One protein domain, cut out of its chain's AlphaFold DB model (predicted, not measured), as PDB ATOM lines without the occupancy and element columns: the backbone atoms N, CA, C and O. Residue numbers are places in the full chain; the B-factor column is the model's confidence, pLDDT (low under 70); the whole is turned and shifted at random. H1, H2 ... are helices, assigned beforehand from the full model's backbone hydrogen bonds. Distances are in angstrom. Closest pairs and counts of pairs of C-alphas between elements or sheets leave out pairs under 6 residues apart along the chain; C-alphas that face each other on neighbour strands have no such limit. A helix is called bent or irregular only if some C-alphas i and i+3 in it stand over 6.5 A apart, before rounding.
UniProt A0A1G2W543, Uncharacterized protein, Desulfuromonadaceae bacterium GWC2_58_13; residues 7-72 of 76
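Overview. This is residues 7 to 72 of the 76 residues of an uncharacterized protein of Desulfuromonadaceae bacterium GWC2_58_13 (UniProt A0A1G2W543). One long helix, H1, makes the length of a rod, and at its last end a shorter helix, H2, folds back to make a lopsided V, open between its arms. The printed part has 66 residues, all helix by class, with two named helices, H1 then H2, and no named strand. It is extended, with a radius of gyration of the C-alphas of 21.6 A and spans of 68 by 24 by 9 A.

Arrangement. H1, residues 7 to 52, and H2, residues 56 to 71, only just touch, with 3 pairs of C-alphas within 8 A, and only at the corner by their tight link. H1 touches H2 with residues 49 to 50 alone, and H2 touches H1 with residues 56 to 57 alone; the closest C-alphas of the two helices, those of Thr 50 and Phe 56, are 5.8 A apart. The helices run opposite ways at a steep tilt of 37 degrees, only just past shallow. Every O i to N i+4 pair is within hydrogen-bond range in H1, and 10 of 12 in H2.

Along the chain. H1 runs 67.1 A from C-alpha 7 at (-9.365, -16.985, -14.370). H2 runs 21.1 A to C-alpha 71 at (-42.632, -31.401, 20.293). H2 has a kink of 26 degrees near residue 63 and is only just irregular: C-alphas 58 and 61 are 6.9 A apart.

Size, cuts and confidence. The C-alphas farthest apart, of Glu 7 and Pro 54, are 68.6 A apart. Residues 7 to 45 and 61 to 72 stand free. The printed part has no cut, and no printed residue is under 70 in pLDDT.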
ATOM      1  N   GLU A   7      -8.126 -17.398 -13.705       83.56
ATOM      2  CA  GLU A   7      -9.365 -16.985 -14.370       83.56
ATOM      3  C   GLU A   7     -10.353 -18.151 -14.532       83.56
ATOM      4  O   GLU A   7     -11.507 -18.049 -14.120       83.56
ATOM      5  N   GLU A   8      -9.897 -19.311 -15.013       85.38
ATOM      6  CA  GLU A   8     -10.741 -20.508 -15.138       85.38
ATOM      7  C   GLU A   8     -11.241 -21.002 -13.771       85.38
ATOM      8  O   GLU A   8     -12.335 -21.567 -13.650       85.38
ATOM      9  N   LYS A   9     -10.451 -20.806 -12.709       86.19
ATOM     10  CA  LYS A   9     -10.861 -21.152 -11.344       86.19
ATOM     11  C   LYS A   9     -11.921 -20.185 -10.815       86.19
ATOM     12  O   LYS A   9     -12.862 -20.639 -10.158       86.19
ATOM     13  N   ILE A  10     -11.792 -18.891 -11.111       88.88
ATOM     14  CA  ILE A  10     -12.787 -17.866 -10.771       88.88
ATOM     15  C   ILE A  10     -14.108 -18.166 -11.483       88.88
ATOM     16  O   ILE A  10     -15.137 -18.256 -10.813       88.88
ATOM     17  N   ASP A  11     -14.078 -18.446 -12.786       90.94
ATOM     18  CA  ASP A  11     -15.276 -18.774 -13.567       90.94
ATOM     19  C   ASP A  11     -15.988 -20.025 -13.036       90.94
ATOM     20  O   ASP A  11     -17.218 -20.071 -12.920       90.94
ATOM     21  N   ARG A  12     -15.233 -21.058 -12.645       86.62
ATOM     22  CA  ARG A  12     -15.810 -22.260 -12.018       86.62
ATOM     23  C   ARG A  12     -16.483 -21.945 -10.687       86.62
ATOM     24  O   ARG A  12     -17.563 -22.470 -10.417       86.62
ATOM     25  N   LEU A  13     -15.864 -21.118  -9.846       89.75
ATOM     26  CA  LEU A  13     -16.435 -20.739  -8.553       89.75
ATOM     27  C   LEU A  13     -17.690 -19.877  -8.723       89.75
ATOM     28  O   LEU A  13     -18.693 -20.157  -8.071       89.75
ATOM     29  N   GLN A  14     -17.676 -18.908  -9.637       91.75
ATOM     30  CA  GLN A  14     -18.845 -18.085  -9.956       91.75
ATOM     31  C   GLN A  14     -20.017 -18.935 -10.447       91.75
ATOM     32  O   GLN A  14     -21.139 -18.783  -9.964       91.75
ATOM     33  N   ASN A  15     -19.754 -19.891 -11.341       89.81
ATOM     34  CA  ASN A  15     -20.780 -20.819 -11.805       89.81
ATOM     35  C   ASN A  15     -21.343 -21.659 -10.654       89.81
ATOM     36  O   ASN A  15     -22.559 -21.762 -10.524       89.81
ATOM     37  N   ARG A  16     -20.490 -22.207  -9.777       87.81
ATOM     38  CA  ARG A  16     -20.943 -22.978  -8.606       87.81
ATOM     39  C   ARG A  16     -21.823 -22.155  -7.669       87.81
ATOM     40  O   ARG A  16     -22.856 -22.657  -7.242       87.81
ATOM     41  N   VAL A  17     -21.435 -20.914  -7.377       90.19
ATOM     42  CA  VAL A  17     -22.234 -20.004  -6.539       90.19
ATOM     43  C   VAL A  17     -23.577 -19.708  -7.202       90.19
ATOM     44  O   VAL A  17     -24.608 -19.800  -6.546       90.19
ATOM     45  N   ARG A  18     -23.590 -19.433  -8.511       89.69
ATOM     46  CA  ARG A  18     -24.828 -19.178  -9.259       89.69
ATOM     47  C   ARG A  18     -25.773 -20.380  -9.248       89.69
ATOM     48  O   ARG A  18     -26.961 -20.206  -9.011       89.69
ATOM     49  N   PHE A  19     -25.257 -21.588  -9.486       88.62
ATOM     50  CA  PHE A  19     -26.064 -22.811  -9.442       88.62
ATOM     51  C   PHE A  19     -26.597 -23.097  -8.036       88.62
ATOM     52  O   PHE A  19     -27.769 -23.427  -7.895       88.62
ATOM     53  N   ALA A  20     -25.773 -22.920  -6.999       87.38
ATOM     54  CA  ALA A  20     -26.212 -23.077  -5.614       87.38
ATOM     55  C   ALA A  20     -27.298 -22.057  -5.228       87.38
ATOM     56  O   ALA A  20     -28.251 -22.414  -4.541       87.38
ATOM     57  N   GLY A  21     -27.178 -20.812  -5.703       90.12
ATOM     58  CA  GLY A  21     -28.196 -19.778  -5.517       90.12
ATOM     59  C   GLY A  21     -29.519 -20.149  -6.186       90.12
ATOM     60  O   GLY A  21     -30.543 -20.190  -5.517       90.12
ATOM     61  N   ALA A  22     -29.483 -20.525  -7.468       90.44
ATOM     62  CA  ALA A  22     -30.680 -20.928  -8.207       90.44
ATOM     63  C   ALA A  22     -31.387 -22.145  -7.582       90.44
ATOM     64  O   ALA A  22     -32.613 -22.190  -7.528       90.44
ATOM     65  N   GLU A  23     -30.620 -23.118  -7.087       92.44
ATOM     66  CA  GLU A  23     -31.179 -24.289  -6.411       92.44
ATOM     67  C   GLU A  23     -31.793 -23.929  -5.054       92.44
ATOM     68  O   GLU A  23     -32.876 -24.399  -4.718       92.44
ATOM     69  N   THR A  24     -31.145 -23.040  -4.301       93.94
ATOM     70  CA  THR A  24     -31.676 -22.546  -3.023       93.94
ATOM     71  C   THR A  24     -32.984 -21.785  -3.233       93.94
ATOM     72  O   THR A  24     -33.953 -22.026  -2.516       93.94
ATOM     73  N   ASP A  25     -33.046 -20.916  -4.245       94.38
ATOM     74  CA  ASP A  25     -34.258 -20.175  -4.597       94.38
ATOM     75  C   ASP A  25     -35.398 -21.123  -4.994       94.38
ATOM     76  O   ASP A  25     -36.535 -20.950  -4.550       94.38
ATOM     77  N   ARG A  26     -35.090 -22.166  -5.775       94.75
ATOM     78  CA  ARG A  26     -36.051 -23.212  -6.141       94.75
ATOM     79  C   ARG A  26     -36.586 -23.939  -4.909       94.75
ATOM     80  O   ARG A  26     -37.801 -24.001  -4.734       94.75
ATOM     81  N   CYS A  27     -35.705 -24.414  -4.027       94.25
ATOM     82  CA  CYS A  27     -36.101 -25.076  -2.783       94.25
ATOM     83  C   CYS A  27     -36.950 -24.168  -1.882       94.25
ATOM     84  O   CYS A  27     -37.907 -24.634  -1.272       94.25
ATOM     85  N   LEU A  28     -36.639 -22.870  -1.804       95.25
ATOM     86  CA  LEU A  28     -37.440 -21.915  -1.035       95.25
ATOM     87  C   LEU A  28     -38.846 -21.742  -1.614       95.25
ATOM     88  O   LEU A  28     -39.805 -21.622  -0.852       95.25
ATOM     89  N   ILE A  29     -38.983 -21.716  -2.941       96.62
ATOM     90  CA  ILE A  29     -40.290 -21.648  -3.604       96.62
ATOM     91  C   ILE A  29     -41.083 -22.929  -3.342       96.62
ATOM     92  O   ILE A  29     -42.237 -22.843  -2.929       96.62
ATOM     93  N   GLU A  30     -40.466 -24.098  -3.524       96.56
ATOM     94  CA  GLU A  30     -41.098 -25.397  -3.263       96.56
ATOM     95  C   GLU A  30     -41.564 -25.497  -1.805       96.56
ATOM     96  O   GLU A  30     -42.731 -25.776  -1.550       96.56
ATOM     97  N   LEU A  31     -40.708 -25.145  -0.841       96.75
ATOM     98  CA  LEU A  31     -41.066 -25.168   0.577       96.75
ATOM     99  C   LEU A  31     -42.223 -24.213   0.905       96.75
ATOM    100  O   LEU A  31     -43.084 -24.546   1.716       96.75
ATOM    101  N   ARG A  32     -42.269 -23.029   0.281       96.06
ATOM    102  CA  ARG A  32     -43.393 -22.096   0.455       96.06
ATOM    103  C   ARG A  32     -44.698 -22.690  -0.063       96.06
ATOM    104  O   ARG A  32     -45.708 -22.576   0.625       96.06
ATOM    105  N   LEU A  33     -44.668 -23.336  -1.229       96.94
ATOM    106  CA  LEU A  33     -45.842 -24.001  -1.794       96.94
ATOM    107  C   LEU A  33     -46.334 -25.134  -0.889       96.94
ATOM    108  O   LEU A  33     -47.532 -25.213  -0.631       96.94
ATOM    109  N   GLU A  34     -45.426 -25.947  -0.350       97.25
ATOM    110  CA  GLU A  34     -45.773 -27.013   0.596       97.25
ATOM    111  C   GLU A  34     -46.375 -26.458   1.895       97.25
ATOM    112  O   GLU A  34     -47.397 -26.944   2.377       97.25
ATOM    113  N   VAL A  35     -45.805 -25.381   2.448       96.44
ATOM    114  CA  VAL A  35     -46.362 -24.712   3.636       96.44
ATOM    115  C   VAL A  35     -47.759 -24.152   3.359       96.44
ATOM    116  O   VAL A  35     -48.654 -24.288   4.196       96.44
ATOM    117  N   ASP A  36     -47.967 -23.525   2.205       96.69
ATOM    118  CA  ASP A  36     -49.276 -22.992   1.831       96.69
ATOM    119  C   ASP A  36     -50.296 -24.114   1.594       96.69
ATOM    120  O   ASP A  36     -51.451 -23.991   2.012       96.69
ATOM    121  N   HIS A  37     -49.871 -25.242   1.024       97.12
ATOM    122  CA  HIS A  37     -50.704 -26.431   0.889       97.12
ATOM    123  C   HIS A  37     -51.128 -26.986   2.257       97.12
ATOM    124  O   HIS A  37     -52.325 -27.121   2.517       97.12
ATOM    125  N   LEU A  38     -50.182 -27.181   3.180       96.62
ATOM    126  CA  LEU A  38     -50.464 -27.631   4.547       96.62
ATOM    127  C   LEU A  38     -51.409 -26.680   5.295       96.62
ATOM    128  O   LEU A  38     -52.281 -27.119   6.047       96.62
ATOM    129  N   ARG A  39     -51.280 -25.364   5.085       95.94
ATOM    130  CA  ARG A  39     -52.203 -24.371   5.664       95.94
ATOM    131  C   ARG A  39     -53.628 -24.542   5.147       95.94
ATOM    132  O   ARG A  39     -54.570 -24.408   5.935       95.94
ATOM    133  N   LEU A  40     -53.799 -24.823   3.855       96.88
ATOM    134  CA  LEU A  40     -55.113 -25.077   3.260       96.88
ATOM    135  C   LEU A  40     -55.734 -26.356   3.824       96.88
ATOM    136  O   LEU A  40     -56.878 -26.320   4.280       96.88
ATOM    137  N   GLU A  41     -54.974 -27.450   3.867       97.19
ATOM    138  CA  GLU A  41     -55.433 -28.723   4.430       97.19
ATOM    139  C   GLU A  41     -55.820 -28.587   5.905       97.19
ATOM    140  O   GLU A  41     -56.908 -29.002   6.306       97.19
ATOM    141  N   LEU A  42     -54.981 -27.925   6.708       93.69
ATOM    142  CA  LEU A  42     -55.266 -27.681   8.119       93.69
ATOM    143  C   LEU A  42     -56.523 -26.826   8.304       93.69
ATOM    144  O   LEU A  42     -57.301 -27.059   9.229       93.69
ATOM    145  N   THR A  43     -56.737 -25.838   7.436       93.75
ATOM    146  CA  THR A  43     -57.939 -24.996   7.474       93.75
ATOM    147  C   THR A  43     -59.188 -25.812   7.161       93.75
ATOM    148  O   THR A  43     -60.165 -25.735   7.909       93.75
ATOM    149  N   ALA A  44     -59.148 -26.633   6.109       95.12
ATOM    150  CA  ALA A  44     -60.245 -27.524   5.749       95.12
ATOM    151  C   ALA A  44     -60.550 -28.522   6.877       95.12
ATOM    152  O   ALA A  44     -61.708 -28.691   7.263       95.12
ATOM    153  N   LEU A  45     -59.512 -29.117   7.475       92.88
ATOM    154  CA  LEU A  45     -59.649 -30.040   8.598       92.88
ATOM    155  C   LEU A  45     -60.261 -29.354   9.824       92.88
ATOM    156  O   LEU A  45     -61.190 -29.890  10.421       92.88
ATOM    157  N   LYS A  46     -59.791 -28.154  10.186       89.38
ATOM    158  CA  LYS A  46     -60.364 -27.377  11.297       89.38
ATOM    159  C   LYS A  46     -61.847 -27.106  11.079       89.38
ATOM    160  O   LYS A  46     -62.636 -27.355  11.984       89.38
ATOM    161  N   GLN A  47     -62.234 -26.650   9.887       90.69
ATOM    162  CA  GLN A  47     -63.638 -26.395   9.555       90.69
ATOM    163  C   GLN A  47     -64.485 -27.668   9.656       90.69
ATOM    164  O   GLN A  47     -65.540 -27.657  10.289       90.69
ATOM    165  N   PHE A  48     -63.999 -28.775   9.091       93.06
ATOM    166  CA  PHE A  48     -64.667 -30.071   9.180       93.06
ATOM    167  C   PHE A  48     -64.862 -30.519  10.635       93.06
ATOM    168  O   PHE A  48     -65.953 -30.954  11.011       93.06
ATOM    169  N   MET A  49     -63.830 -30.371  11.468       91.88
ATOM    170  CA  MET A  49     -63.873 -30.743  12.882       91.88
ATOM    171  C   MET A  49     -64.809 -29.848  13.689       91.88
ATOM    172  O   MET A  49     -65.537 -30.360  14.529       91.88
ATOM    173  N   THR A  50     -64.858 -28.541  13.416       87.75
ATOM    174  CA  THR A  50     -65.814 -27.629  14.064       87.75
ATOM    175  C   THR A  50     -67.262 -27.995  13.739       87.75
ATOM    176  O   THR A  50     -68.112 -27.946  14.623       87.75
ATOM    177  N   VAL A  51     -67.553 -28.396  12.496       89.88
ATOM    178  CA  VAL A  51     -68.898 -28.854  12.104       89.88
ATOM    179  C   VAL A  51     -69.230 -30.203  12.746       89.88
ATOM    180  O   VAL A  51     -70.331 -30.388  13.260       89.88
ATOM    181  N   SER A  52     -68.285 -31.143  12.726       91.00
ATOM    182  CA  SER A  52     -68.499 -32.518  13.197       91.00
ATOM    183  C   SER A  52     -68.492 -32.642  14.724       91.00
ATOM    184  O   SER A  52     -69.123 -33.537  15.279       91.00
ATOM    185  N   ASN A  53     -67.780 -31.749  15.411       89.94
ATOM    186  CA  ASN A  53     -67.689 -31.677  16.861       89.94
ATOM    187  C   ASN A  53     -67.624 -30.203  17.310       89.94
ATOM    188  O   ASN A  53     -66.533 -29.639  17.408       89.94
ATOM    189  N   PRO A  54     -68.762 -29.578  17.654       83.88
ATOM    190  CA  PRO A  54     -68.810 -28.168  18.050       83.88
ATOM    191  C   PRO A  54     -67.898 -27.807  19.233       83.88
ATOM    192  O   PRO A  54     -67.367 -26.700  19.282       83.88
ATOM    193  N   SER A  55     -67.647 -28.752  20.149       88.88
ATOM    194  CA  SER A  55     -66.745 -28.549  21.297       88.88
ATOM    195  C   SER A  55     -65.262 -28.474  20.912       88.88
ATOM    196  O   SER A  55     -64.434 -27.995  21.688       88.88
ATOM    197  N   PHE A  56     -64.908 -28.905  19.696       88.94
ATOM    198  CA  PHE A  56     -63.535 -28.890  19.203       88.94
ATOM    199  C   PHE A  56     -62.956 -27.476  19.159       88.94
ATOM    200  O   PHE A  56     -61.795 -27.292  19.503       88.94
ATOM    201  N   ALA A  57     -63.749 -26.465  18.784       85.00
ATOM    202  CA  ALA A  57     -63.269 -25.085  18.701       85.00
ATOM    203  C   ALA A  57     -62.781 -24.544  20.060       85.00
ATOM    204  O   ALA A  57     -61.825 -23.775  20.104       85.00
ATOM    205  N   GLU A  58     -63.404 -24.982  21.157       88.69
ATOM    206  CA  GLU A  58     -63.046 -24.581  22.521       88.69
ATOM    207  C   GLU A  58     -61.843 -25.370  23.057       88.69
ATOM    208  O   GLU A  58     -60.990 -24.819  23.751       88.69
ATOM    209  N   GLN A  59     -61.749 -26.660  22.719       90.50
ATOM    210  CA  GLN A  59     -60.698 -27.555  23.217       90.50
ATOM    211  C   GLN A  59     -59.399 -27.468  22.407       90.50
ATOM    212  O   GLN A  59     -58.311 -27.677  22.947       90.50
ATOM    213  N   PHE A  60     -59.492 -27.161  21.112       88.81
ATOM    214  CA  PHE A  60     -58.363 -27.191  20.188       88.81
ATOM    215  C   PHE A  60     -57.180 -26.304  20.611       88.81
ATOM    216  O   PHE A  60     -56.059 -26.802  20.545       88.81
ATOM    217  N   PRO A  61     -57.362 -25.052  21.084       89.38
ATOM    218  CA  PRO A  61     -56.238 -24.228  21.536       89.38
ATOM    219  C   PRO A  61     -55.412 -24.894  22.644       89.38
ATOM    220  O   PRO A  61     -54.190 -24.901  22.571       89.38
ATOM    221  N   GLN A  62     -56.077 -25.527  23.615       91.69
ATOM    222  CA  GLN A  62     -55.411 -26.216  24.726       91.69
ATOM    223  C   GLN A  62     -54.686 -27.484  24.259       91.69
ATOM    224  O   GLN A  62     -53.606 -27.807  24.747       91.69
ATOM    225  N   ILE A  63     -55.282 -28.224  23.318       89.81
ATOM    226  CA  ILE A  63     -54.653 -29.406  22.714       89.81
ATOM    227  C   ILE A  63     -53.410 -28.991  21.919       89.81
ATOM    228  O   ILE A  63     -52.373 -29.640  22.026       89.81
ATOM    229  N   LEU A  64     -53.503 -27.903  21.151       89.38
ATOM    230  CA  LEU A  64     -52.397 -27.378  20.359       89.38
ATOM    231  C   LEU A  64     -51.237 -26.916  21.246       89.38
ATOM    232  O   LEU A  64     -50.097 -27.254  20.962       89.38
ATOM    233  N   GLU A  65     -51.523 -26.187  22.323       90.25
ATOM    234  CA  GLU A  65     -50.511 -25.732  23.283       90.25
ATOM    235  C   GLU A  65     -49.755 -26.908  23.916       90.25
ATOM    236  O   GLU A  65     -48.525 -26.911  23.949       90.25
ATOM    237  N   LYS A  66     -50.472 -27.963  24.331       90.81
ATOM    238  CA  LYS A  66     -49.845 -29.196  24.835       90.81
ATOM    239  C   LYS A  66     -48.969 -29.868  23.780       90.81
ATOM    240  O   LYS A  66     -47.841 -30.240  24.080       90.81
ATOM    241  N   ALA A  67     -49.469 -29.992  22.552       89.00
ATOM    242  CA  ALA A  67     -48.723 -30.611  21.463       89.00
ATOM    243  C   ALA A  67     -47.450 -29.824  21.105       89.00
ATOM    244  O   ALA A  67     -46.420 -30.433  20.834       89.00
ATOM    245  N   ILE A  68     -47.496 -28.486  21.135       88.38
ATOM    246  CA  ILE A  68     -46.313 -27.636  20.923       88.38
ATOM    247  C   ILE A  68     -45.268 -27.919  22.004       88.38
ATOM    248  O   ILE A  68     -44.126 -28.205  21.664       88.38
ATOM    249  N   HIS A  69     -45.663 -27.926  23.277       85.38
ATOM    250  CA  HIS A  69     -44.752 -28.227  24.382       85.38
ATOM    251  C   HIS A  69     -44.140 -29.635  24.322       85.38
ATOM    252  O   HIS A  69     -43.000 -29.822  24.739       85.38
ATOM    253  N   GLU A  70     -44.878 -30.633  23.832       87.44
ATOM    254  CA  GLU A  70     -44.373 -32.005  23.683       87.44
ATOM    255  C   GLU A  70     -43.349 -32.139  22.547       87.44
ATOM    256  O   GLU A  70     -42.435 -32.961  22.636       87.44
ATOM    257  N   VAL A  71     -43.497 -31.348  21.481       83.94
ATOM    258  CA  VAL A  71     -42.632 -31.401  20.293       83.94
ATOM    259  C   VAL A  71     -41.420 -30.474  20.423       83.94
ATOM    260  O   VAL A  71     -40.333 -30.841  19.979       83.94
ATOM    261  N   ASP A  72     -41.591 -29.303  21.036       74.38
ATOM    262  CA  ASP A  72     -40.539 -28.309  21.257       74.38
ATOM    263  C   ASP A  72     -40.654 -27.697  22.669       74.38
ATOM    264  O   ASP A  72     -41.265 -26.638  22.857       74.38
TER     265      ASP A  72